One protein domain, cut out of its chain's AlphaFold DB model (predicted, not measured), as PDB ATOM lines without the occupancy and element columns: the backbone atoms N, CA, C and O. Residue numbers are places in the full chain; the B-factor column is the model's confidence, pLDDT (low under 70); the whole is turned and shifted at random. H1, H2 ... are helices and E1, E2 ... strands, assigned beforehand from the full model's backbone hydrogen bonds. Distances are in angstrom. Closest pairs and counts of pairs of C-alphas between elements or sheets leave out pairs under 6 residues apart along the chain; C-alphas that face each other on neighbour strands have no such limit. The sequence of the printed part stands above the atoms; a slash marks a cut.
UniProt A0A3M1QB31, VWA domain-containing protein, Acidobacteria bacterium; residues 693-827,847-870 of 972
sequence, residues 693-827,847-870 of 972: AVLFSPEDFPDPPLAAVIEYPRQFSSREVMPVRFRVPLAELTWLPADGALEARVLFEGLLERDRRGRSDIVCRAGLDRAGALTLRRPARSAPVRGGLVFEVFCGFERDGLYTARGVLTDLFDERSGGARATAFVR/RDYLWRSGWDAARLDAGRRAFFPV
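This is residues 693 to 827 and 847 to 870 of the 972 residues of the protein "VWA domain-containing protein" of Acidobacteria bacterium (UniProt A0A3M1QB31). This is an elongated sandwich of two strongly twisted sheets: E4, E5, E6, E7, E9 and E10 on one side, and E1, E2, E3, E8 and E11 on the other, their strands crossing at 40 degrees. The long strand E5 runs through the larger sheet, short H1 packs on that sheet at E9 and E10, and a tail without named elements, residues 853 to 870, follows E11. The printed part has 159 residues with one named helix and eleven named strands, in the order H1, then E1 to E11; the class is mostly strand. The larger sheet is antiparallel, the smaller one mixed, and both are branched. The whole is compact, with a radius of gyration of the C-alphas of 16.0 A and spans of 53 by 34 by 32 A.

Find C-alpha 693 at (125.589, 95.723, 41.584), where H1, residues 693 to 696, begins. Next come E1, residues 707 to 710, E2, 714 to 716, and E3, 719 to 729, 31.4 A long. Read on to E4, residues 736 to 738, and E5, 741 to 756, which runs 48.0 A from C-alpha 741 at (130.079, 92.730, 73.465). E6, residues 759 to 767, bends by 51 degrees at residue 763; E7 is 774 to 779. E8, residues 788 to 796, spans 25.5 A, E9, 801 to 811, 33.1 A, and E10, 817 to 826, 29.3 A. E11, residues 849 to 852, ends at (125.576, 111.242, 59.663).

Start at E5: E4 and E9 lie on one side of it, E6 and E7 on the other side. E4, E5 and E6 form a meander, each strand the antiparallel neighbour of the one before; look at N 736 and O 743, 2.9 A, and N 750 and O 766, 2.8 A. E7 pairs with E5 at N 742 and O 778, 2.8 A, and E9 at N 751 and O 806, 2.8 A. E9 and E10 are a hairpin, with N 803 and O 824 2.8 A apart. H1 is on this sheet, at a height of 7.2 A, and is too short for an O i to N i+4 pair. In the other sheet, E1 and E2 lie on one side of E3, with N 709 and O 725 2.8 A apart and N 716 and O 719 2.8 A apart. On the other side is E8, with N 724 and O 793 2.9 A apart; E11 is parallel to E8, N 790 and O 849 being 2.8 A apart. Between the sheets, the closest C-alphas of E1 and E10, Ala 707 and Ala 820, are 5.1 A apart.

The two farthest C-alphas, Gly 740 and Arg 757, are 54.5 A apart. Residues 828 to 846 are not printed, and C-alphas 827 and 847 are 34.3 A apart across the cut. No link printed whole is long. Mean pLDDT of the printed part is 89.7; residues 758 and 769 to 771 are under 70.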
ATOM      1  N   ALA A 693     126.848  96.350  42.006       76.94
ATOM      2  CA  ALA A 693     125.589  95.723  41.584       76.94
ATOM      3  C   ALA A 693     124.365  96.369  42.235       76.94
ATOM      4  O   ALA A 693     123.408  96.763  41.567       76.94
ATOM      5  N   VAL A 694     124.437  96.479  43.560       86.00
ATOM      6  CA  VAL A 694     123.354  96.929  44.424       86.00
ATOM      7  C   VAL A 694     123.085  98.424  44.233       86.00
ATOM      8  O   VAL A 694     121.948  98.863  44.355       86.00
ATOM      9  N   LEU A 695     124.091  99.219  43.858       85.19
ATOM     10  CA  LEU A 695     123.887 100.615  43.460       85.19
ATOM     11  C   LEU A 695     123.242 100.747  42.068       85.19
ATOM     12  O   LEU A 695     122.458 101.674  41.848       85.19
ATOM     13  N   PHE A 696     123.512  99.836  41.128       79.06
ATOM     14  CA  PHE A 696     122.871  99.868  39.809       79.06
ATOM     15  C   PHE A 696     121.422  99.362  39.826       79.06
ATOM     16  O   PHE A 696     120.564 100.034  39.247       79.06
ATOM     17  N   SER A 697     121.153  98.256  40.521       78.31
ATOM     18  CA  SER A 697     119.863  97.545  40.517       78.31
ATOM     19  C   SER A 697     119.364  97.218  41.942       78.31
ATOM     20  O   SER A 697     119.100  96.050  42.231       78.31
ATOM     21  N   PRO A 698     119.249  98.196  42.866       87.94
ATOM     22  CA  PRO A 698     118.985  97.939  44.290       87.94
ATOM     23  C   PRO A 698     117.724  97.109  44.552       87.94
ATOM     24  O   PRO A 698     117.697  96.304  45.476       87.94
ATOM     25  N   GLU A 699     116.688  97.267  43.728       85.81
ATOM     26  CA  GLU A 699     115.438  96.513  43.839       85.81
ATOM     27  C   GLU A 699     115.539  95.014  43.483       85.81
ATOM     28  O   GLU A 699     114.610  94.267  43.781       85.81
ATOM     29  N   ASP A 700     116.635  94.562  42.863       80.31
ATOM     30  CA  ASP A 700     116.939  93.138  42.655       80.31
ATOM     31  C   ASP A 700     117.847  92.570  43.792       80.31
ATOM     32  O   ASP A 700     118.135  91.375  43.801       80.31
ATOM     33  N   PHE A 701     118.232  93.387  44.794       87.31
ATOM     34  CA  PHE A 701     119.044  93.013  45.973       87.31
ATOM     35  C   PHE A 701     118.383  93.422  47.314       87.31
ATOM     36  O   PHE A 701     118.834  94.359  47.976       87.31
ATOM     37  N   PRO A 702     117.314  92.743  47.763       86.56
ATOM     38  CA  PRO A 702     116.512  93.172  48.915       86.56
ATOM     39  C   PRO A 702     117.082  92.799  50.301       86.56
ATOM     40  O   PRO A 702     116.356  92.924  51.285       86.56
ATOM     41  N   ASP A 703     118.321  92.301  50.405       91.19
ATOM     42  CA  ASP A 703     118.827  91.636  51.616       91.19
ATOM     43  C   ASP A 703     120.303  91.983  51.946       91.19
ATOM     44  O   ASP A 703     121.179  91.704  51.124       91.19
ATOM     45  N   PRO A 704     120.620  92.569  53.124       93.94
ATOM     46  CA  PRO A 704     119.694  93.007  54.175       93.94
ATOM     47  C   PRO A 704     118.748  94.131  53.705       93.94
ATOM     48  O   PRO A 704     119.172  95.016  52.959       93.94
ATOM     49  N   PRO A 705     117.476  94.151  54.147       93.31
ATOM     50  CA  PRO A 705     116.474  95.083  53.642       93.31
ATOM     51  C   PRO A 705     116.808  96.526  54.020       93.31
ATOM     52  O   PRO A 705     116.614  96.974  55.154       93.31
ATOM     53  N   LEU A 706     117.293  97.267  53.028       95.06
ATOM     54  CA  LEU A 706     117.571  98.689  53.109       95.06
ATOM     55  C   LEU A 706     116.368  99.462  52.549       95.06
ATOM     56  O   LEU A 706     115.834  99.146  51.490       95.06
ATOM     57  N   ALA A 707     115.951 100.516  53.239       93.81
ATOM     58  CA  ALA A 707     114.953 101.460  52.745       93.81
ATOM     59  C   ALA A 707     115.591 102.843  52.556       93.81
ATOM     60  O   ALA A 707     116.433 103.245  53.357       93.81
ATOM     61  N   ALA A 708     115.173 103.585  51.525       94.69
ATOM     62  CA  ALA A 708     115.676 104.920  51.195       94.69
ATOM     63  C   ALA A 708     114.556 105.968  51.217       94.69
ATOM     64  O   ALA A 708     113.398 105.668  50.926       94.69
ATOM     65  N   VAL A 709     114.912 107.213  51.531       93.94
ATOM     66  CA  VAL A 709     114.003 108.363  51.588       93.94
ATOM     67  C   VAL A 709     114.742 109.605  51.119       93.94
ATOM     68  O   VAL A 709     115.850 109.877  51.578       93.94
ATOM     69  N   ILE A 710     114.094 110.391  50.265       93.06
ATOM     70  CA  ILE A 710     114.473 111.779  50.001       93.06
ATOM     71  C   ILE A 710     113.492 112.670  50.776       93.06
ATOM     72  O   ILE A 710     112.270 112.550  50.605       93.06
ATOM     73  N   GLU A 711     114.023 113.519  51.655       90.94
ATOM     74  CA  GLU A 711     113.282 114.614  52.293       90.94
ATOM     75  C   GLU A 711     113.308 115.850  51.382       90.94
ATOM     76  O   GLU A 711     114.180 115.978  50.522       90.94
ATOM     77  N   TYR A 712     112.367 116.779  51.562       88.06
ATOM     78  CA  TYR A 712     112.382 118.025  50.791       88.06
ATOM     79  C   TYR A 712     113.630 118.868  51.128       88.06
ATOM     80  O   TYR A 712     114.090 118.825  52.277       88.06
ATOM     81  N   PRO A 713     114.189 119.639  50.174       89.38
ATOM     82  CA  PRO A 713     115.238 120.607  50.467       89.38
ATOM     83  C   PRO A 713     114.904 121.506  51.662       89.38
ATOM     84  O   PRO A 713     113.780 121.982  51.822       89.38
ATOM     85  N   ARG A 714     115.896 121.727  52.527       86.75
ATOM     86  CA  ARG A 714     115.795 122.629  53.677       86.75
ATOM     87  C   ARG A 714     117.051 123.469  53.832       86.75
ATOM     88  O   ARG A 714     118.155 123.047  53.482       86.75
ATOM     89  N   GLN A 715     116.892 124.655  54.405       82.56
ATOM     90  CA  GLN A 715     118.017 125.522  54.724       82.56
ATOM     91  C   GLN A 715     118.816 124.938  55.899       82.56
ATOM     92  O   GLN A 715     118.301 124.769  57.002       82.56
ATOM     93  N   PHE A 716     120.096 124.645  55.670       83.50
ATOM     94  CA  PHE A 716     121.033 124.180  56.687       83.50
ATOM     95  C   PHE A 716     122.239 125.120  56.719       83.50
ATOM     96  O   PHE A 716     123.065 125.149  55.804       83.50
ATOM     97  N   SER A 717     122.327 125.929  57.779       85.75
ATOM     98  CA  SER A 717     123.205 127.106  57.813       85.75
ATOM     99  C   SER A 717     122.904 128.044  56.624       85.75
ATOM    100  O   SER A 717     121.755 128.447  56.438       85.75
ATOM    101  N   SER A 718     123.903 128.412  55.819       87.12
ATOM    102  CA  SER A 718     123.765 129.305  54.660       87.12
ATOM    103  C   SER A 718     123.522 128.597  53.320       87.12
ATOM    104  O   SER A 718     123.585 129.249  52.278       87.12
ATOM    105  N   ARG A 719     123.278 127.280  53.311       88.81
ATOM    106  CA  ARG A 719     123.046 126.502  52.083       88.81
ATOM    107  C   ARG A 719     121.730 125.749  52.139       88.81
ATOM    108  O   ARG A 719     121.318 125.276  53.195       88.81
ATOM    109  N   GLU A 720     121.106 125.600  50.984       89.19
ATOM    110  CA  GLU A 720     119.998 124.673  50.811       89.19
ATOM    111  C   GLU A 720     120.559 123.262  50.608       89.19
ATOM    112  O   GLU A 720     121.463 123.039  49.795       89.19
ATOM    113  N   VAL A 721     120.072 122.308  51.398       93.00
ATOM    114  CA  VAL A 721     120.488 120.907  51.323       93.00
ATOM    115  C   VAL A 721     119.267 120.016  51.233       93.00
ATOM    116  O   VAL A 721     118.287 120.226  51.944       93.00
ATOM    117  N   MET A 722     119.342 118.996  50.385       93.81
ATOM    118  CA  MET A 722     118.353 117.935  50.339       93.81
ATOM    119  C   MET A 722     118.835 116.769  51.217       93.81
ATOM    120  O   MET A 722     119.896 116.194  50.936       93.81
ATOM    121  N   PRO A 723     118.120 116.441  52.305       94.50
ATOM    122  CA  PRO A 723     118.455 115.305  53.150       94.50
ATOM    123  C   PRO A 723     118.045 113.995  52.477       94.50
ATOM    124  O   PRO A 723     116.941 113.863  51.946       94.50
ATOM    125  N   VAL A 724     118.921 113.000  52.559       95.25
ATOM    126  CA  VAL A 724     118.652 111.631  52.122       95.25
ATOM    127  C   VAL A 724     118.865 110.711  53.319       95.25
ATOM    128  O   VAL A 724     119.921 110.758  53.955       95.25
ATOM    129  N   ARG A 725     117.867 109.889  53.653       95.56
ATOM    130  CA  ARG A 725     117.950 108.914  54.748       95.56
ATOM    131  C   ARG A 725     117.878 107.493  54.217       95.56
ATOM    132  O   ARG A 725     116.988 107.170  53.434       95.56
ATOM    133  N   PHE A 726     118.764 106.639  54.712       95.75
ATOM    134  CA  PHE A 726     118.738 105.196  54.482       95.75
ATOM    135  C   PHE A 726     118.575 104.473  55.816       95.75
ATOM    136  O   PHE A 726     119.172 104.904  56.800       95.75
ATOM    137  N   ARG A 727     117.788 103.395  55.876       95.62
ATOM    138  CA  ARG A 727     117.563 102.617  57.105       95.62
ATOM    139  C   ARG A 727     117.600 101.118  56.842       95.62
ATOM    140  O   ARG A 727     116.878 100.646  55.971       95.62
ATOM    141  N   VAL A 728     118.372 100.394  57.648       95.56
ATOM    142  CA  VAL A 728     118.353  98.922  57.753       95.56
ATOM    143  C   VAL A 728     117.887  98.529  59.164       95.56
ATOM    144  O   VAL A 728     118.290  99.197  60.121       95.56
ATOM    145  N   PRO A 729     117.040  97.503  59.371       93.94
ATOM    146  CA  PRO A 729     116.699  97.038  60.715       93.94
ATOM    147  C   PRO A 729     117.901  96.334  61.366       93.94
ATOM    148  O   PRO A 729     118.563  95.512  60.741       93.94
ATOM    149  N   LEU A 730     118.177  96.601  62.649       94.25
ATOM    150  CA  LEU A 730     119.351  96.038  63.343       94.25
ATOM    151  C   LEU A 730     119.277  94.517  63.560       94.25
ATOM    152  O   LEU A 730     120.275  93.914  63.948       94.25
ATOM    153  N   ALA A 731     118.101  93.916  63.370       93.19
ATOM    154  CA  ALA A 731     117.882  92.475  63.475       93.19
ATOM    155  C   ALA A 731     118.352  91.698  62.230       93.19
ATOM    156  O   ALA A 731     118.590  90.503  62.342       93.19
ATOM    157  N   GLU A 732     118.520  92.379  61.091       94.88
ATOM    158  CA  GLU A 732     118.938  91.784  59.808       94.88
ATOM    159  C   GLU A 732     120.467  91.796  59.621       94.88
ATOM    160  O   GLU A 732     120.988  91.225  58.665       94.88
ATOM    161  N   LEU A 733     121.181  92.477  60.526       95.69
ATOM    162  CA  LEU A 733     122.642  92.536  60.572       95.69
ATOM    163  C   LEU A 733     123.201  91.357  61.373       95.69
ATOM    164  O   LEU A 733     122.636  90.975  62.402       95.69
ATOM    165  N   THR A 734     124.353  90.843  60.962       95.38
ATOM    166  CA  THR A 734     125.041  89.747  61.645       95.38
ATOM    167  C   THR A 734     125.851  90.276  62.829       95.38
ATOM    168  O   THR A 734     126.722  91.136  62.699       95.38
ATOM    169  N   TRP A 735     125.553  89.745  64.019       94.38
ATOM    170  CA  TRP A 735     126.181  90.132  65.285       94.38
ATOM    171  C   TRP A 735     127.086  89.012  65.804       94.38
ATOM    172  O   TRP A 735     126.591  87.983  66.264       94.38
ATOM    173  N   LEU A 736     128.403  89.227  65.793       94.75
ATOM    174  CA  LEU A 736     129.390  88.284  66.331       94.75
ATOM    175  C   LEU A 736     129.881  88.715  67.726       94.75
ATOM    176  O   LEU A 736     129.936  89.911  68.016       94.75
ATOM    177  N   PRO A 737     130.245  87.782  68.624       94.00
ATOM    178  CA  PRO A 737     130.804  88.128  69.929       94.00
ATOM    179  C   PRO A 737     132.239  88.668  69.808       94.00
ATOM    180  O   PRO A 737     133.112  88.005  69.254       94.00
ATOM    181  N   ALA A 738     132.494  89.844  70.384       95.62
ATOM    182  CA  ALA A 738     133.812  90.483  70.447       95.62
ATOM    183  C   ALA A 738     133.959  91.262  71.766       95.62
ATOM    184  O   ALA A 738     133.061  92.010  72.143       95.62
ATOM    185  N   ASP A 739     135.072  91.094  72.484       94.19
ATOM    186  CA  ASP A 739     135.402  91.821  73.729       94.19
ATOM    187  C   ASP A 739     134.309  91.797  74.834       94.19
ATOM    188  O   ASP A 739     134.179  92.731  75.625       94.19
ATOM    189  N   GLY A 740     133.474  90.750  74.888       93.25
ATOM    190  CA  GLY A 740     132.314  90.664  75.802       93.25
ATOM    191  C   GLY A 740     131.078  91.470  75.356       93.25
ATOM    192  O   GLY A 740     130.031  91.441  76.012       93.25
ATOM    193  N   ALA A 741     131.177  92.156  74.221       94.06
ATOM    194  CA  ALA A 741     130.079  92.730  73.465       94.06
ATOM    195  C   ALA A 741     129.638  91.786  72.326       94.06
ATOM    196  O   ALA A 741     130.262  90.767  72.035       94.06
ATOM    197  N   LEU A 742     128.538  92.154  71.681       93.56
ATOM    198  CA  LEU A 742     128.208  91.774  70.317       93.56
ATOM    199  C   LEU A 742     128.603  92.936  69.401       93.56
ATOM    200  O   LEU A 742     128.288  94.096  69.689       93.56
ATOM    201  N   GLU A 743     129.266  92.612  68.303       95.12
ATOM    202  CA  GLU A 743     129.719  93.538  67.276       95.12
ATOM    203  C   GLU A 743     129.049  93.210  65.937       95.12
ATOM    204  O   GLU A 743     128.932  92.043  65.574       95.12
ATOM    205  N   ALA A 744     128.628  94.237  65.202       95.88
ATOM    206  CA  ALA A 744     128.219  94.140  63.801       95.88
ATOM    207  C   ALA A 744     129.053  95.132  62.982       95.88
ATOM    208  O   ALA A 744     129.288  96.261  63.426       95.88
ATOM    209  N   ARG A 745     129.518  94.728  61.797       95.94
ATOM    210  CA  ARG A 745     130.381  95.550  60.937       95.94
ATOM    211  C   ARG A 745     129.733  95.728  59.577       95.94
ATOM    212  O   ARG A 745     129.524  94.751  58.870       95.94
ATOM    213  N   VAL A 746     129.450  96.974  59.210       96.00
ATOM    214  CA  VAL A 746     128.766  97.314  57.958       96.00
ATOM    215  C   VAL A 746     129.560  98.314  57.128       96.00
ATOM    216  O   VAL A 746     130.278  99.165  57.658       96.00
ATOM    217  N   LEU A 747     129.402  98.229  55.813       94.88
ATOM    218  CA  LEU A 747     129.955  99.162  54.840       94.88
ATOM    219  C   LEU A 747     128.796  99.788  54.062       94.88
ATOM    220  O   LEU A 747     128.004  99.075  53.454       94.88
ATOM    221  N   PHE A 748     128.671 101.112  54.130       95.12
ATOM    222  CA  PHE A 748     127.555 101.855  53.544       95.12
ATOM    223  C   PHE A 748     128.031 102.830  52.472       95.12
ATOM    224  O   PHE A 748     129.009 103.558  52.668       95.12
ATOM    225  N   GLU A 749     127.273 102.896  51.381       94.62
ATOM    226  CA  GLU A 749     127.418 103.906  50.346       94.62
ATOM    227  C   GLU A 749     126.053 104.350  49.809       94.62
ATOM    228  O   GLU A 749     125.208 103.529  49.467       94.62
ATOM    229  N   GLY A 750     125.863 105.664  49.699       93.75
ATOM    230  CA  GLY A 750     124.711 106.308  49.086       93.75
ATOM    231  C   GLY A 750     125.109 107.254  47.952       93.75
ATOM    232  O   GLY A 750     126.113 107.971  48.023       93.75
ATOM    233  N   LEU A 751     124.281 107.283  46.915       94.12
ATOM    234  CA  LEU A 751     124.389 108.143  45.742       94.12
ATOM    235  C   LEU A 751     123.108 108.972  45.613       94.12
ATOM    236  O   LEU A 751     122.009 108.442  45.781       94.12
ATOM    237  N   LEU A 752     123.237 110.253  45.273       94.44
ATOM    238  CA  LEU A 752     122.115 111.071  44.820       94.44
ATOM    239  C   LEU A 752     122.376 111.536  43.394       94.44
ATOM    240  O   LEU A 752     123.337 112.256  43.123       94.44
ATOM    241  N   GLU A 753     121.475 111.158  42.506       93.12
ATOM    242  CA  GLU A 753     121.425 111.577  41.117       93.12
ATOM    243  C   GLU A 753     120.303 112.602  40.924       93.12
ATOM    244  O   GLU A 753     119.297 112.590  41.640       93.12
ATOM    245  N   ARG A 754     120.431 113.452  39.907       92.94
ATOM    246  CA  ARG A 754     119.347 114.292  39.388       92.94
ATOM    247  C   ARG A 754     119.287 114.164  37.878       92.94
ATOM    248  O   ARG A 754     120.264 114.472  37.201       92.94
ATOM    249  N   ASP A 755     118.122 113.815  37.350       87.56
ATOM    250  CA  ASP A 755     117.861 113.879  35.918       87.56
ATOM    251  C   ASP A 755     117.609 115.329  35.462       87.56
ATOM    252  O   ASP A 755     116.674 116.006  35.903       87.56
ATOM    253  N   ARG A 756     118.457 115.793  34.541       83.31
ATOM    254  CA  ARG A 756     118.282 116.975  33.703       83.31
ATOM    255  C   ARG A 756     118.110 116.537  32.241       83.31
ATOM    256  O   ARG A 756     119.091 116.401  31.515       83.31
ATOM    257  N   ARG A 757     116.860 116.425  31.771       78.56
ATOM    258  CA  ARG A 757     116.516 116.175  30.350       78.56
ATOM    259  C   ARG A 757     117.123 114.871  29.789       78.56
ATOM    260  O   ARG A 757     117.687 114.877  28.698       78.56
ATOM    261  N   GLY A 758     117.054 113.772  30.538       68.50
ATOM    262  CA  GLY A 758     117.667 112.492  30.174       68.50
ATOM    263  C   GLY A 758     119.169 112.413  30.476       68.50
ATOM    264  O   GLY A 758     119.838 111.489  30.013       68.50
ATOM    265  N   ARG A 759     119.729 113.365  31.237       71.50
ATOM    266  CA  ARG A 759     121.112 113.339  31.746       71.50
ATOM    267  C   ARG A 759     121.091 113.262  33.268       71.50
ATOM    268  O   ARG A 759     120.676 114.212  33.918       71.50
ATOM    269  N   SER A 760     121.543 112.147  33.837       78.44
ATOM    270  CA  SER A 760     121.706 112.013  35.290       78.44
ATOM    271  C   SER A 760     123.019 112.663  35.738       78.44
ATOM    272  O   SER A 760     124.094 112.155  35.428       78.44
ATOM    273  N   ASP A 761     122.931 113.780  36.461       85.75
ATOM    274  CA  ASP A 761     124.056 114.377  37.188       85.75
ATOM    275  C   ASP A 761     124.200 113.688  38.554       85.75
ATOM    276  O   ASP A 761     123.206 113.562  39.273       85.75
ATOM    277  N   ILE A 762     125.418 113.341  38.980       89.12
ATOM    278  CA  ILE A 762     125.675 112.994  40.388       89.12
ATOM    279  C   ILE A 762     125.725 114.292  41.203       89.12
ATOM    280  O   ILE A 762     126.599 115.132  41.002       89.12
ATOM    281  N   VAL A 763     124.785 114.443  42.135       92.75
ATOM    282  CA  VAL A 763     124.638 115.607  43.025       92.75
ATOM    283  C   VAL A 763     125.493 115.439  44.280       92.75
ATOM    284  O   VAL A 763     126.101 116.388  44.771       92.75
ATOM    285  N   CYS A 764     125.559 114.214  44.801       94.06
ATOM    286  CA  CYS A 764     126.461 113.830  45.879       94.06
ATOM    287  C   CYS A 764     126.741 112.324  45.832       94.06
ATOM    288  O   CYS A 764     125.918 111.530  45.374       94.06
ATOM    289  N   ARG A 765     127.886 111.940  46.391       92.25
ATOM    290  CA  ARG A 765     128.203 110.574  46.803       92.25
ATOM    291  C   ARG A 765     128.596 110.649  48.272       92.25
ATOM    292  O   ARG A 765     129.412 111.493  48.639       92.25
ATOM    293  N   ALA A 766     128.003 109.810  49.106       89.06
ATOM    294  CA  ALA A 766     128.284 109.756  50.530       89.06
ATOM    295  C   ALA A 766     128.354 108.298  50.960       89.06
ATOM    296  O   ALA A 766     127.342 107.612  51.036       89.06
ATOM    297  N   GLY A 767     129.557 107.839  51.262       82.88
ATOM    298  CA  GLY A 767     129.768 106.571  51.932       82.88
ATOM    299  C   GLY A 767     130.671 106.766  53.130       82.88
ATOM    300  O   GLY A 767     131.157 107.868  53.406       82.88
ATOM    301  N   LEU A 768     130.931 105.658  53.799       71.88
ATOM    302  CA  LEU A 768     132.218 105.491  54.451       71.88
ATOM    303  C   LEU A 768     133.274 105.403  53.332       71.88
ATOM    304  O   LEU A 768     132.975 104.925  52.232       71.88
ATOM    305  N   ASP A 769     134.473 105.930  53.556       64.75
ATOM    306  CA  ASP A 769     135.531 105.864  52.545       64.75
ATOM    307  C   ASP A 769     136.068 104.427  52.392       64.75
ATOM    308  O   ASP A 769     135.662 103.510  53.108       64.75
ATOM    309  N   ARG A 770     137.004 104.201  51.459       53.31
ATOM    310  CA  ARG A 770     137.594 102.865  51.233       53.31
ATOM    311  C   ARG A 770     138.318 102.277  52.463       53.31
ATOM    312  O   ARG A 770     138.691 101.112  52.417       53.31
ATOM    313  N   ALA A 771     138.505 103.034  53.549       53.31
ATOM    314  CA  ALA A 771     139.077 102.551  54.807       53.31
ATOM    315  C   ALA A 771     138.029 102.312  55.920       53.31
ATOM    316  O   ALA A 771     138.317 101.620  56.899       53.31
ATOM    317  N   GLY A 772     136.825 102.883  55.807       72.31
ATOM    318  CA  GLY A 772     135.835 102.932  56.881       72.31
ATOM    319  C   GLY A 772     134.833 101.774  56.896       72.31
ATOM    320  O   GLY A 772     133.820 101.812  56.208       72.31
ATOM    321  N   ALA A 773     135.029 100.795  57.781       90.88
ATOM    322  CA  ALA A 773     133.961  99.877  58.196       90.88
ATOM    323  C   ALA A 773     133.254 100.421  59.451       90.88
ATOM    324  O   ALA A 773     133.869 100.510  60.519       90.88
ATOM    325  N   LEU A 774     131.963 100.748  59.362       94.38
ATOM    326  CA  LEU A 774     131.189 101.201  60.518       94.38
ATOM    327  C   LEU A 774     130.949 100.014  61.446       94.38
ATOM    328  O   LEU A 774     130.312  99.027  61.086       94.38
ATOM    329  N   THR A 775     131.472 100.137  62.661       94.88
ATOM    330  CA  THR A 775     131.447  99.084  63.671       94.88
ATOM    331  C   THR A 775     130.445  99.453  64.762       94.88
ATOM    332  O   THR A 775     130.627 100.441  65.475       94.88
ATOM    333  N   LEU A 776     129.367  98.679  64.881       94.38
ATOM    334  CA  LEU A 776     128.370  98.796  65.944       94.38
ATOM    335  C   LEU A 776     128.759  97.860  67.090       94.38
ATOM    336  O   LEU A 776     128.980  96.678  66.850       94.38
ATOM    337  N   ARG A 777     128.784  98.344  68.338       93.94
ATOM    338  CA  ARG A 777     129.055  97.525  69.534       93.94
ATOM    339  C   ARG A 777     127.907  97.626  70.538       93.94
ATOM    340  O   ARG A 777     127.397  98.714  70.790       93.94
ATOM    341  N   ARG A 778     127.507  96.491  71.119       90.50
ATOM    342  CA  ARG A 778     126.342  96.358  72.012       90.50
ATOM    343  C   ARG A 778     126.614  95.312  73.110       90.50
ATOM    344  O   ARG A 778     127.190  94.282  72.793       90.50
ATOM    345  N   PRO A 779     126.199  95.486  74.380       89.81
ATOM    346  CA  PRO A 779     126.458  94.484  75.424       89.81
ATOM    347  C   PRO A 779     125.856  93.107  75.092       89.81
ATOM    348  O   PRO A 779     124.678  93.022  74.737       89.81
ATOM    349  N   ALA A 780     126.622  92.023  75.266       85.81
ATOM    350  CA  ALA A 780     126.189  90.675  74.871       85.81
ATOM    351  C   ALA A 780     124.980  90.135  75.664       85.81
ATOM    352  O   ALA A 780     124.257  89.275  75.175       85.81
ATOM    353  N   ARG A 781     124.715  90.673  76.865       83.56
ATOM    354  CA  ARG A 781     123.527  90.356  77.687       83.56
ATOM    355  C   ARG A 781     122.291  91.215  77.369       83.56
ATOM    356  O   ARG A 781     121.313  91.164  78.109       83.56
ATOM    357  N   SER A 782     122.337  92.064  76.341       75.19
ATOM    358  CA  SER A 782     121.197  92.921  75.990       75.19
ATOM    359  C   SER A 782     120.061  92.138  75.320       75.19
ATOM    360  O   SER A 782     120.277  91.095  74.705       75.19
ATOM    361  N   ALA A 783     118.843  92.673  75.435       74.56
ATOM    362  CA  ALA A 783     117.633  92.173  74.782       74.56
ATOM    363  C   ALA A 783     117.811  91.962  73.254       74.56
ATOM    364  O   ALA A 783     118.723  92.550  72.660       74.56
ATOM    365  N   PRO A 784     116.939  91.168  72.590       79.06
ATOM    366  CA  PRO A 784     116.944  91.020  71.131       79.06
ATOM    367  C   PRO A 784     116.993  92.372  70.410       79.06
ATOM    368  O   PRO A 784     116.409  93.354  70.876       79.06
ATOM    369  N   VAL A 785     117.702  92.413  69.278       78.25
ATOM    370  CA  VAL A 785     118.002  93.661  68.562       78.25
ATOM    371  C   VAL A 785     116.711  94.347  68.113       78.25
ATOM    372  O   VAL A 785     115.842  93.733  67.498       78.25
ATOM    373  N   ARG A 786     116.562  95.629  68.459       85.44
ATOM    374  CA  ARG A 786     115.381  96.456  68.171       85.44
ATOM    375  C   ARG A 786     115.844  97.843  67.733       85.44
ATOM    376  O   ARG A 786     116.803  98.357  68.298       85.44
ATOM    377  N   GLY A 787     115.127  98.440  66.782       89.62
ATOM    378  CA  GLY A 787     115.542  99.662  66.082       89.62
ATOM    379  C   GLY A 787     116.222  99.351  64.743       89.62
ATOM    380  O   GLY A 787     116.434  98.186  64.402       89.62
ATOM    381  N   GLY A 788     116.534 100.389  63.974       93.19
ATOM    382  CA  GLY A 788     117.339 100.326  62.753       93.19
ATOM    383  C   GLY A 788     118.642 101.120  62.867       93.19
ATOM    384  O   GLY A 788     118.788 101.965  63.744       93.19
ATOM    385  N   LEU A 789     119.590 100.872  61.970       95.81
ATOM    386  CA  LEU A 789     120.680 101.806  61.700       95.81
ATOM    387  C   LEU A 789     120.215 102.758  60.594       95.81
ATOM    388  O   LEU A 789     119.827 102.308  59.517       95.81
ATOM    389  N   VAL A 790     120.237 104.058  60.880       95.75
ATOM    390  CA  VAL A 790     119.834 105.143  59.984       95.75
ATOM    391  C   VAL A 790     121.064 105.944  59.571       95.75
ATOM    392  O   VAL A 790     121.768 106.494  60.417       95.75
ATOM    393  N   PHE A 791     121.298 106.052  58.266       95.81
ATOM    394  CA  PHE A 791     122.316 106.909  57.667       95.81
ATOM    395  C   PHE A 791     121.637 108.173  57.148       95.81
ATOM    396  O   PHE A 791     120.808 108.095  56.243       95.81
ATOM    397  N   GLU A 792     121.971 109.333  57.710       95.06
ATOM    398  CA  GLU A 792     121.462 110.627  57.255       95.06
ATOM    399  C   GLU A 792     122.556 111.405  56.511       95.06
ATOM    400  O   GLU A 792     123.580 111.805  57.073       95.06
ATOM    401  N   VAL A 793     122.324 111.609  55.217       94.88
ATOM    402  CA  VAL A 793     123.231 112.271  54.281       94.88
ATOM    403  C   VAL A 793     122.658 113.638  53.912       94.88
ATOM    404  O   VAL A 793     121.474 113.756  53.604       94.88
ATOM    405  N   PHE A 794     123.498 114.673  53.905       94.50
ATOM    406  CA  PHE A 794     123.109 116.030  53.512       94.50
ATOM    407  C   PHE A 794     123.772 116.401  52.183       94.50
ATOM    408  O   PHE A 794     124.983 116.613  52.130       94.50
ATOM    409  N   CYS A 795     122.984 116.488  51.113       94.94
ATOM    410  CA  CYS A 795     123.482 116.784  49.769       94.94
ATOM    411  C   CYS A 795     123.108 118.203  49.348       94.94
ATOM    412  O   CYS A 795     122.040 118.690  49.707       94.94
ATOM    413  N   GLY A 796     123.977 118.886  48.599       92.69
ATOM    414  CA  GLY A 796     123.682 120.238  48.123       92.69
ATOM    415  C   GLY A 796     122.477 120.233  47.186       92.69
ATOM    416  O   GLY A 796     122.470 119.489  46.208       92.69
ATOM    417  N   PHE A 797     121.470 121.055  47.474       91.12
ATOM    418  CA  PHE A 797     120.418 121.337  46.505       91.12
ATOM    419  C   PHE A 797     120.860 122.499  45.606       91.12
ATOM    420  O   PHE A 797     121.548 123.414  46.057       91.12
ATOM    421  N   GLU A 798     120.493 122.452  44.324       86.00
ATOM    422  CA  GLU A 798     120.824 123.518  43.362       86.00
ATOM    423  C   GLU A 798     119.592 124.093  42.659       86.00
ATOM    424  O   GLU A 798     119.531 125.298  42.425       86.00
ATOM    425  N   ARG A 799     118.710 123.204  42.177       87.19
ATOM    426  CA  ARG A 799     117.627 123.458  41.214       87.19
ATOM    427  C   ARG A 799     116.637 122.298  41.212       87.19
ATOM    428  O   ARG A 799     116.972 121.182  41.608       87.19
ATOM    429  N   ASP A 800     115.477 122.552  40.644       86.88
ATOM    430  CA  ASP A 800     114.385 121.601  40.428       86.88
ATOM    431  C   ASP A 800     114.782 120.428  39.513       86.88
ATOM    432  O   ASP A 800     115.727 120.518  38.719       86.88
ATOM    433  N   GLY A 801     114.044 119.321  39.608       90.56
ATOM    434  CA  GLY A 801     114.236 118.136  38.772       90.56
ATOM    435  C   GLY A 801     113.782 116.835  39.432       90.56
ATOM    436  O   GLY A 801     113.338 116.810  40.582       90.56
ATOM    437  N   LEU A 802     113.920 115.729  38.697       91.62
ATOM    438  CA  LEU A 802     113.743 114.387  39.252       91.62
ATOM    439  C   LEU A 802     115.039 113.954  39.929       91.62
ATOM    440  O   LEU A 802     116.035 113.686  39.261       91.62
ATOM    441  N   TYR A 803     115.016 113.856  41.251       93.75
ATOM    442  CA  TYR A 803     116.112 113.313  42.036       93.75
ATOM    443  C   TYR A 803     115.895 111.816  42.286       93.75
ATOM    444  O   TYR A 803     114.783 111.382  42.589       93.75
ATOM    445  N   THR A 804     116.966 111.029  42.169       94.12
ATOM    446  CA  THR A 804     117.000 109.595  42.486       94.12
ATOM    447  C   THR A 804     118.095 109.346  43.512       94.12
ATOM    448  O   THR A 804     119.269 109.578  43.243       94.12
ATOM    449  N   ALA A 805     117.718 108.868  44.692       95.69
ATOM    450  CA  ALA A 805     118.645 108.382  45.699       95.69
ATOM    451  C   ALA A 805     118.784 106.868  45.556       95.69
ATOM    452  O   ALA A 805     117.784 106.159  45.413       95.69
ATOM    453  N   ARG A 806     120.018 106.378  45.638       95.25
ATOM    454  CA  ARG A 806     120.351 104.953  45.693       95.25
ATOM    455  C   ARG A 806     121.263 104.702  46.879       95.25
ATOM    456  O   ARG A 806     122.047 105.579  47.235       95.25
ATOM    457  N   GLY A 807     121.182 103.527  47.481       95.19
ATOM    458  CA  GLY A 807     122.083 103.140  48.557       95.19
ATOM    459  C   GLY A 807     122.334 101.645  48.576       95.19
ATOM    460  O   GLY A 807     121.458 100.869  48.199       95.19
ATOM    461  N   VAL A 808     123.520 101.276  49.045       95.38
ATOM    462  CA  VAL A 808     123.917  99.913  49.391       95.38
ATOM    463  C   VAL A 808     124.397  99.870  50.835       95.38
ATOM    464  O   VAL A 808     125.101 100.770  51.305       95.38
ATOM    465  N   LEU A 809     124.049  98.788  51.523       96.62
ATOM    466  CA  LEU A 809     124.680  98.374  52.763       96.62
ATOM    467  C   LEU A 809     125.160  96.928  52.644       96.62
ATOM    468  O   LEU A 809     124.373  96.033  52.355       96.62
ATOM    469  N   THR A 810     126.441  96.715  52.921       95.88
ATOM    470  CA  THR A 810     127.073  95.396  53.004       95.88
ATOM    471  C   THR A 810     127.322  95.035  54.460       95.88
ATOM    472  O   THR A 810     127.934  95.820  55.190       95.88
ATOM    473  N   ASP A 811     126.901  93.843  54.876       95.94
ATOM    474  CA  ASP A 811     127.356  93.221  56.118       95.94
ATOM    475  C   ASP A 811     128.733  92.578  55.884       95.94
ATOM    476  O   ASP A 811     128.920  91.808  54.946       95.94
ATOM    477  N   LEU A 812     129.736  92.906  56.701       95.06
ATOM    478  CA  LEU A 812     131.121  92.452  56.501       95.06
ATOM    479  C   LEU A 812     131.452  91.126  57.209       95.06
ATOM    480  O   LEU A 812     132.561  90.603  57.028       95.06
ATOM    481  N   PHE A 813     130.525  90.598  58.012       94.31
ATOM    482  CA  PHE A 813     130.624  89.275  58.628       94.31
ATOM    483  C   PHE A 813     129.898  88.206  57.804       94.31
ATOM    484  O   PHE A 813     130.387  87.083  57.739       94.31
ATOM    485  N   ASP A 814     128.792  88.568  57.154       93.38
ATOM    486  CA  ASP A 814     127.963  87.669  56.334       93.38
ATOM    487  C   ASP A 814     128.134  87.887  54.814       93.38
ATOM    488  O   ASP A 814     127.639  87.120  53.997       93.38
ATOM    489  N   GLU A 815     128.819  88.963  54.415       93.69
ATOM    490  CA  GLU A 815     129.110  89.371  53.024       93.69
ATOM    491  C   GLU A 815     127.880  89.688  52.140       93.69
ATOM    492  O   GLU A 815     128.035  90.155  51.010       93.69
ATOM    493  N   ARG A 816     126.658  89.553  52.672       92.50
ATOM    494  CA  ARG A 816     125.404  89.990  52.031       92.50
ATOM    495  C   ARG A 816     125.365  91.511  51.837       92.50
ATOM    496  O   ARG A 816     125.774  92.273  52.715       92.50
ATOM    497  N   SER A 817     124.850  91.952  50.688       93.62
ATOM    498  CA  SER A 817     124.761  93.365  50.297       93.62
ATOM    499  C   SER A 817     123.359  93.714  49.798       93.62
ATOM    500  O   SER A 817     122.911  93.178  48.787       93.62
ATOM    501  N   GLY A 818     122.696  94.637  50.495       94.44
ATOM    502  CA  GLY A 818     121.292  94.986  50.294       94.44
ATOM    503  C   GLY A 818     121.088  96.439  49.875       94.44
ATOM    504  O   GLY A 818     121.830  97.338  50.287       94.44
ATOM    505  N   GLY A 819     120.101  96.659  49.007       94.81
ATOM    506  CA  GLY A 819     119.924  97.884  48.238       94.81
ATOM    507  C   GLY A 819     118.640  98.641  48.522       94.81
ATOM    508  O   GLY A 819     117.628  98.078  48.925       94.81
ATOM    509  N   ALA A 820     118.677  99.946  48.262       95.31
ATOM    510  CA  ALA A 820     117.505 100.807  48.328       95.31
ATOM    511  C   ALA A 820     117.500 101.868  47.225       95.31
ATOM    512  O   ALA A 820     118.539 102.441  46.892       95.31
ATOM    513  N   ARG A 821     116.303 102.199  46.727       94.69
ATOM    514  CA  ARG A 821     116.053 103.310  45.802       94.69
ATOM    515  C   ARG A 821     114.911 104.178  46.311       94.69
ATOM    516  O   ARG A 821     113.897 103.663  46.771       94.69
ATOM    517  N   ALA A 822     115.056 105.490  46.176       93.88
ATOM    518  CA  ALA A 822     113.977 106.453  46.354       93.88
ATOM    519  C   ALA A 822     114.022 107.495  45.236       93.88
ATOM    520  O   ALA A 822     115.094 107.843  44.743       93.88
ATOM    521  N   THR A 823     112.863 108.018  44.848       92.81
ATOM    522  CA  THR A 823     112.749 109.109  43.875       92.81
ATOM    523  C   THR A 823     111.908 110.243  44.449       92.81
ATOM    524  O   THR A 823     110.990 110.023  45.239       92.81
ATOM    525  N   ALA A 824     112.242 111.476  44.074       90.81
ATOM    526  CA  ALA A 824     111.490 112.670  44.439       90.81
ATOM    527  C   ALA A 824     111.576 113.690  43.303       90.81
ATOM    528  O   ALA A 824     112.666 114.015  42.834       90.81
ATOM    529  N   PHE A 825     110.431 114.204  42.856       89.00
ATOM    530  CA  PHE A 825     110.390 115.273  41.863       89.00
ATOM    531  C   PHE A 825     110.277 116.619  42.575       89.00
ATOM    532  O   PHE A 825     109.180 117.061  42.912       89.00
ATOM    533  N   VAL A 826     111.421 117.255  42.823       87.69
ATOM    534  CA  VAL A 826     111.459 118.586  43.433       87.69
ATOM    535  C   VAL A 826     111.070 119.603  42.366       87.69
ATOM    536  O   VAL A 826     111.711 119.679  41.316       87.69
ATOM    537  N   ARG A 827     110.004 120.362  42.627       82.38
ATOM    538  CA  ARG A 827     109.501 121.424  41.752       82.38
ATOM    539  C   ARG A 827     109.855 122.782  42.328       82.38
ATOM    540  O   ARG A 827     109.798 122.959  43.542       82.38
ATOM    541  N   ARG A 847     115.449 103.801  69.655       87.62
ATOM    542  CA  ARG A 847     116.335 102.626  69.671       87.62
ATOM    543  C   ARG A 847     117.160 102.515  68.392       87.62
ATOM    544  O   ARG A 847     118.034 101.659  68.292       87.62
ATOM    545  N   ASP A 848     116.861 103.365  67.415       90.81
ATOM    546  CA  ASP A 848     117.613 103.480  66.179       90.81
ATOM    547  C   ASP A 848     119.018 104.052  66.459       90.81
ATOM    548  O   ASP A 848     119.217 104.860  67.369       90.81
ATOM    549  N   TYR A 849     120.008 103.637  65.675       94.25
ATOM    550  CA  TYR A 849     121.345 104.227  65.673       94.25
ATOM    551  C   TYR A 849     121.408 105.220  64.517       94.25
ATOM    552  O   TYR A 849     121.108 104.859  63.386       94.25
ATOM    553  N   LEU A 850     121.814 106.460  64.777       94.94
ATOM    554  CA  LEU A 850     121.976 107.497  63.768       94.94
ATOM    555  C   LEU A 850     123.459 107.670  63.420       94.94
ATOM    556  O   LEU A 850     124.281 108.023  64.271       94.94
ATOM    557  N   TRP A 851     123.789 107.458  62.151       95.12
ATOM    558  CA  TRP A 851     125.017 107.918  61.514       95.12
ATOM    559  C   TRP A 851     124.714 109.147  60.651       95.12
ATOM    560  O   TRP A 851     123.628 109.265  60.084       95.12
ATOM    561  N   ARG A 852     125.679 110.063  60.530       93.38
ATOM    562  CA  ARG A 852     125.576 111.242  59.663       93.38
ATOM    563  C   ARG A 852     126.794 111.360  58.765       93.38
ATOM    564  O   ARG A 852     127.902 111.058  59.201       93.38
ATOM    565  N   SER A 853     126.602 111.876  57.553       87.44
ATOM    566  CA  SER A 853     127.706 112.208  56.645       87.44
ATOM    567  C   SER A 853     128.723 113.124  57.342       87.44
ATOM    568  O   SER A 853     128.390 114.261  57.686       87.44
ATOM    569  N   GLY A 854     129.945 112.626  57.562       85.88
ATOM    570  CA  GLY A 854     130.994 113.314  58.329       85.88
ATOM    571  C   GLY A 854     131.081 112.942  59.819       85.88
ATOM    572  O   GLY A 854     131.682 113.693  60.584       85.88
ATOM    573  N   TRP A 855     130.481 111.828  60.256       90.44
ATOM    574  CA  TRP A 855     130.721 111.213  61.570       90.44
ATOM    575  C   TRP A 855     131.524 109.914  61.433       90.44
ATOM    576  O   TRP A 855     131.201 109.069  60.604       90.44
ATOM    577  N   ASP A 856     132.500 109.698  62.315       88.50
ATOM    578  CA  ASP A 856     133.332 108.480  62.312       88.50
ATOM    579  C   ASP A 856     132.600 107.245  62.880       88.50
ATOM    580  O   ASP A 856     133.017 106.109  62.674       88.50
ATOM    581  N   ALA A 857     131.502 107.458  63.616       91.12
ATOM    582  CA  ALA A 857     130.725 106.410  64.274       91.12
ATOM    583  C   ALA A 857     129.235 106.769  64.377       91.12
ATOM    584  O   ALA A 857     128.867 107.935  64.560       91.12
ATOM    585  N   ALA A 858     128.377 105.748  64.310       93.69
ATOM    586  CA  ALA A 858     126.953 105.865  64.614       93.69
ATOM    587  C   ALA A 858     126.719 106.045  66.123       93.69
ATOM    588  O   ALA A 858     127.516 105.599  66.950       93.69
ATOM    589  N   ARG A 859     125.613 106.695  66.496       94.19
ATOM    590  CA  ARG A 859     125.249 106.995  67.891       94.19
ATOM    591  C   ARG A 859     123.802 106.594  68.148       94.19
ATOM    592  O   ARG A 859     122.971 106.771  67.266       94.19
ATOM    593  N   LEU A 860     123.484 106.098  69.342       92.12
ATOM    594  CA  LEU A 860     122.099 105.797  69.715       92.12
ATOM    595  C   LEU A 860     121.247 107.078  69.673       92.12
ATOM    596  O   LEU A 860     121.579 108.064  70.336       92.12
ATOM    597  N   ASP A 861     120.141 107.061  68.931       90.62
ATOM    598  CA  ASP A 861     119.215 108.190  68.806       90.62
ATOM    599  C   ASP A 861     118.227 108.256  69.983       90.62
ATOM    600  O   ASP A 861     117.006 108.231  69.832       90.62
ATOM    601  N   ALA A 862     118.768 108.398  71.194       87.12
ATOM    602  CA  ALA A 862     117.976 108.587  72.411       87.12
ATOM    603  C   ALA A 862     117.073 109.843  72.361       87.12
ATOM    604  O   ALA A 862     116.145 109.973  73.154       87.12
ATOM    605  N   GLY A 863     117.338 110.768  71.428       87.19
ATOM    606  CA  GLY A 863     116.540 111.970  71.187       87.19
ATOM    607  C   GLY A 863     115.364 111.795  70.219       87.19
ATOM    608  O   GLY A 863     114.664 112.781  69.993       87.19
ATOM    609  N   ARG A 864     115.156 110.597  69.645       85.62
ATOM    610  CA  ARG A 864     114.033 110.247  68.748       85.62
ATOM    611  C   ARG A 864     113.875 111.212  67.561       85.62
ATOM    612  O   ARG A 864     112.808 111.780  67.332       85.62
ATOM    613  N   ARG A 865     114.973 111.428  66.834       85.50
ATOM    614  CA  ARG A 865     115.115 112.349  65.691       85.50
ATOM    615  C   ARG A 865     115.267 111.632  64.350       85.50
ATOM    616  O   ARG A 865     115.072 112.256  63.311       85.50
ATOM    617  N   ALA A 866     115.606 110.345  64.354       85.38
ATOM    618  CA  ALA A 866     115.799 109.507  63.175       85.38
ATOM    619  C   ALA A 866     114.458 109.032  62.576       85.38
ATOM    620  O   ALA A 866     114.250 107.841  62.351       85.38
ATOM    621  N   PHE A 867     113.539 109.972  62.333       88.69
ATOM    622  CA  PHE A 867     112.228 109.693  61.749       88.69
ATOM    623  C   PHE A 867     112.361 109.031  60.375       88.69
ATOM    624  O   PHE A 867     113.091 109.514  59.501       88.69
ATOM    625  N   PHE A 868     111.624 107.937  60.188       89.56
ATOM    626  CA  PHE A 868     111.641 107.136  58.971       89.56
ATOM    627  C   PHE A 868     110.221 106.680  58.585       89.56
ATOM    628  O   PHE A 868     109.450 106.354  59.490       89.56
ATOM    629  N   PRO A 869     109.842 106.640  57.290       89.12
ATOM    630  CA  PRO A 869     108.506 106.234  56.863       89.12
ATOM    631  C   PRO A 869     108.075 104.861  57.376       89.12
ATOM    632  O   PRO A 869     108.818 103.881  57.295       89.12
ATOM    633  N   VAL A 870     106.834 104.789  57.846       86.19
ATOM    634  CA  VAL A 870     106.161 103.536  58.187       86.19
ATOM    635  C   VAL A 870     105.616 102.928  56.896       86.19
ATOM    636  O   VAL A 870     104.779 103.530  56.219       86.19
TER     637      VAL A 870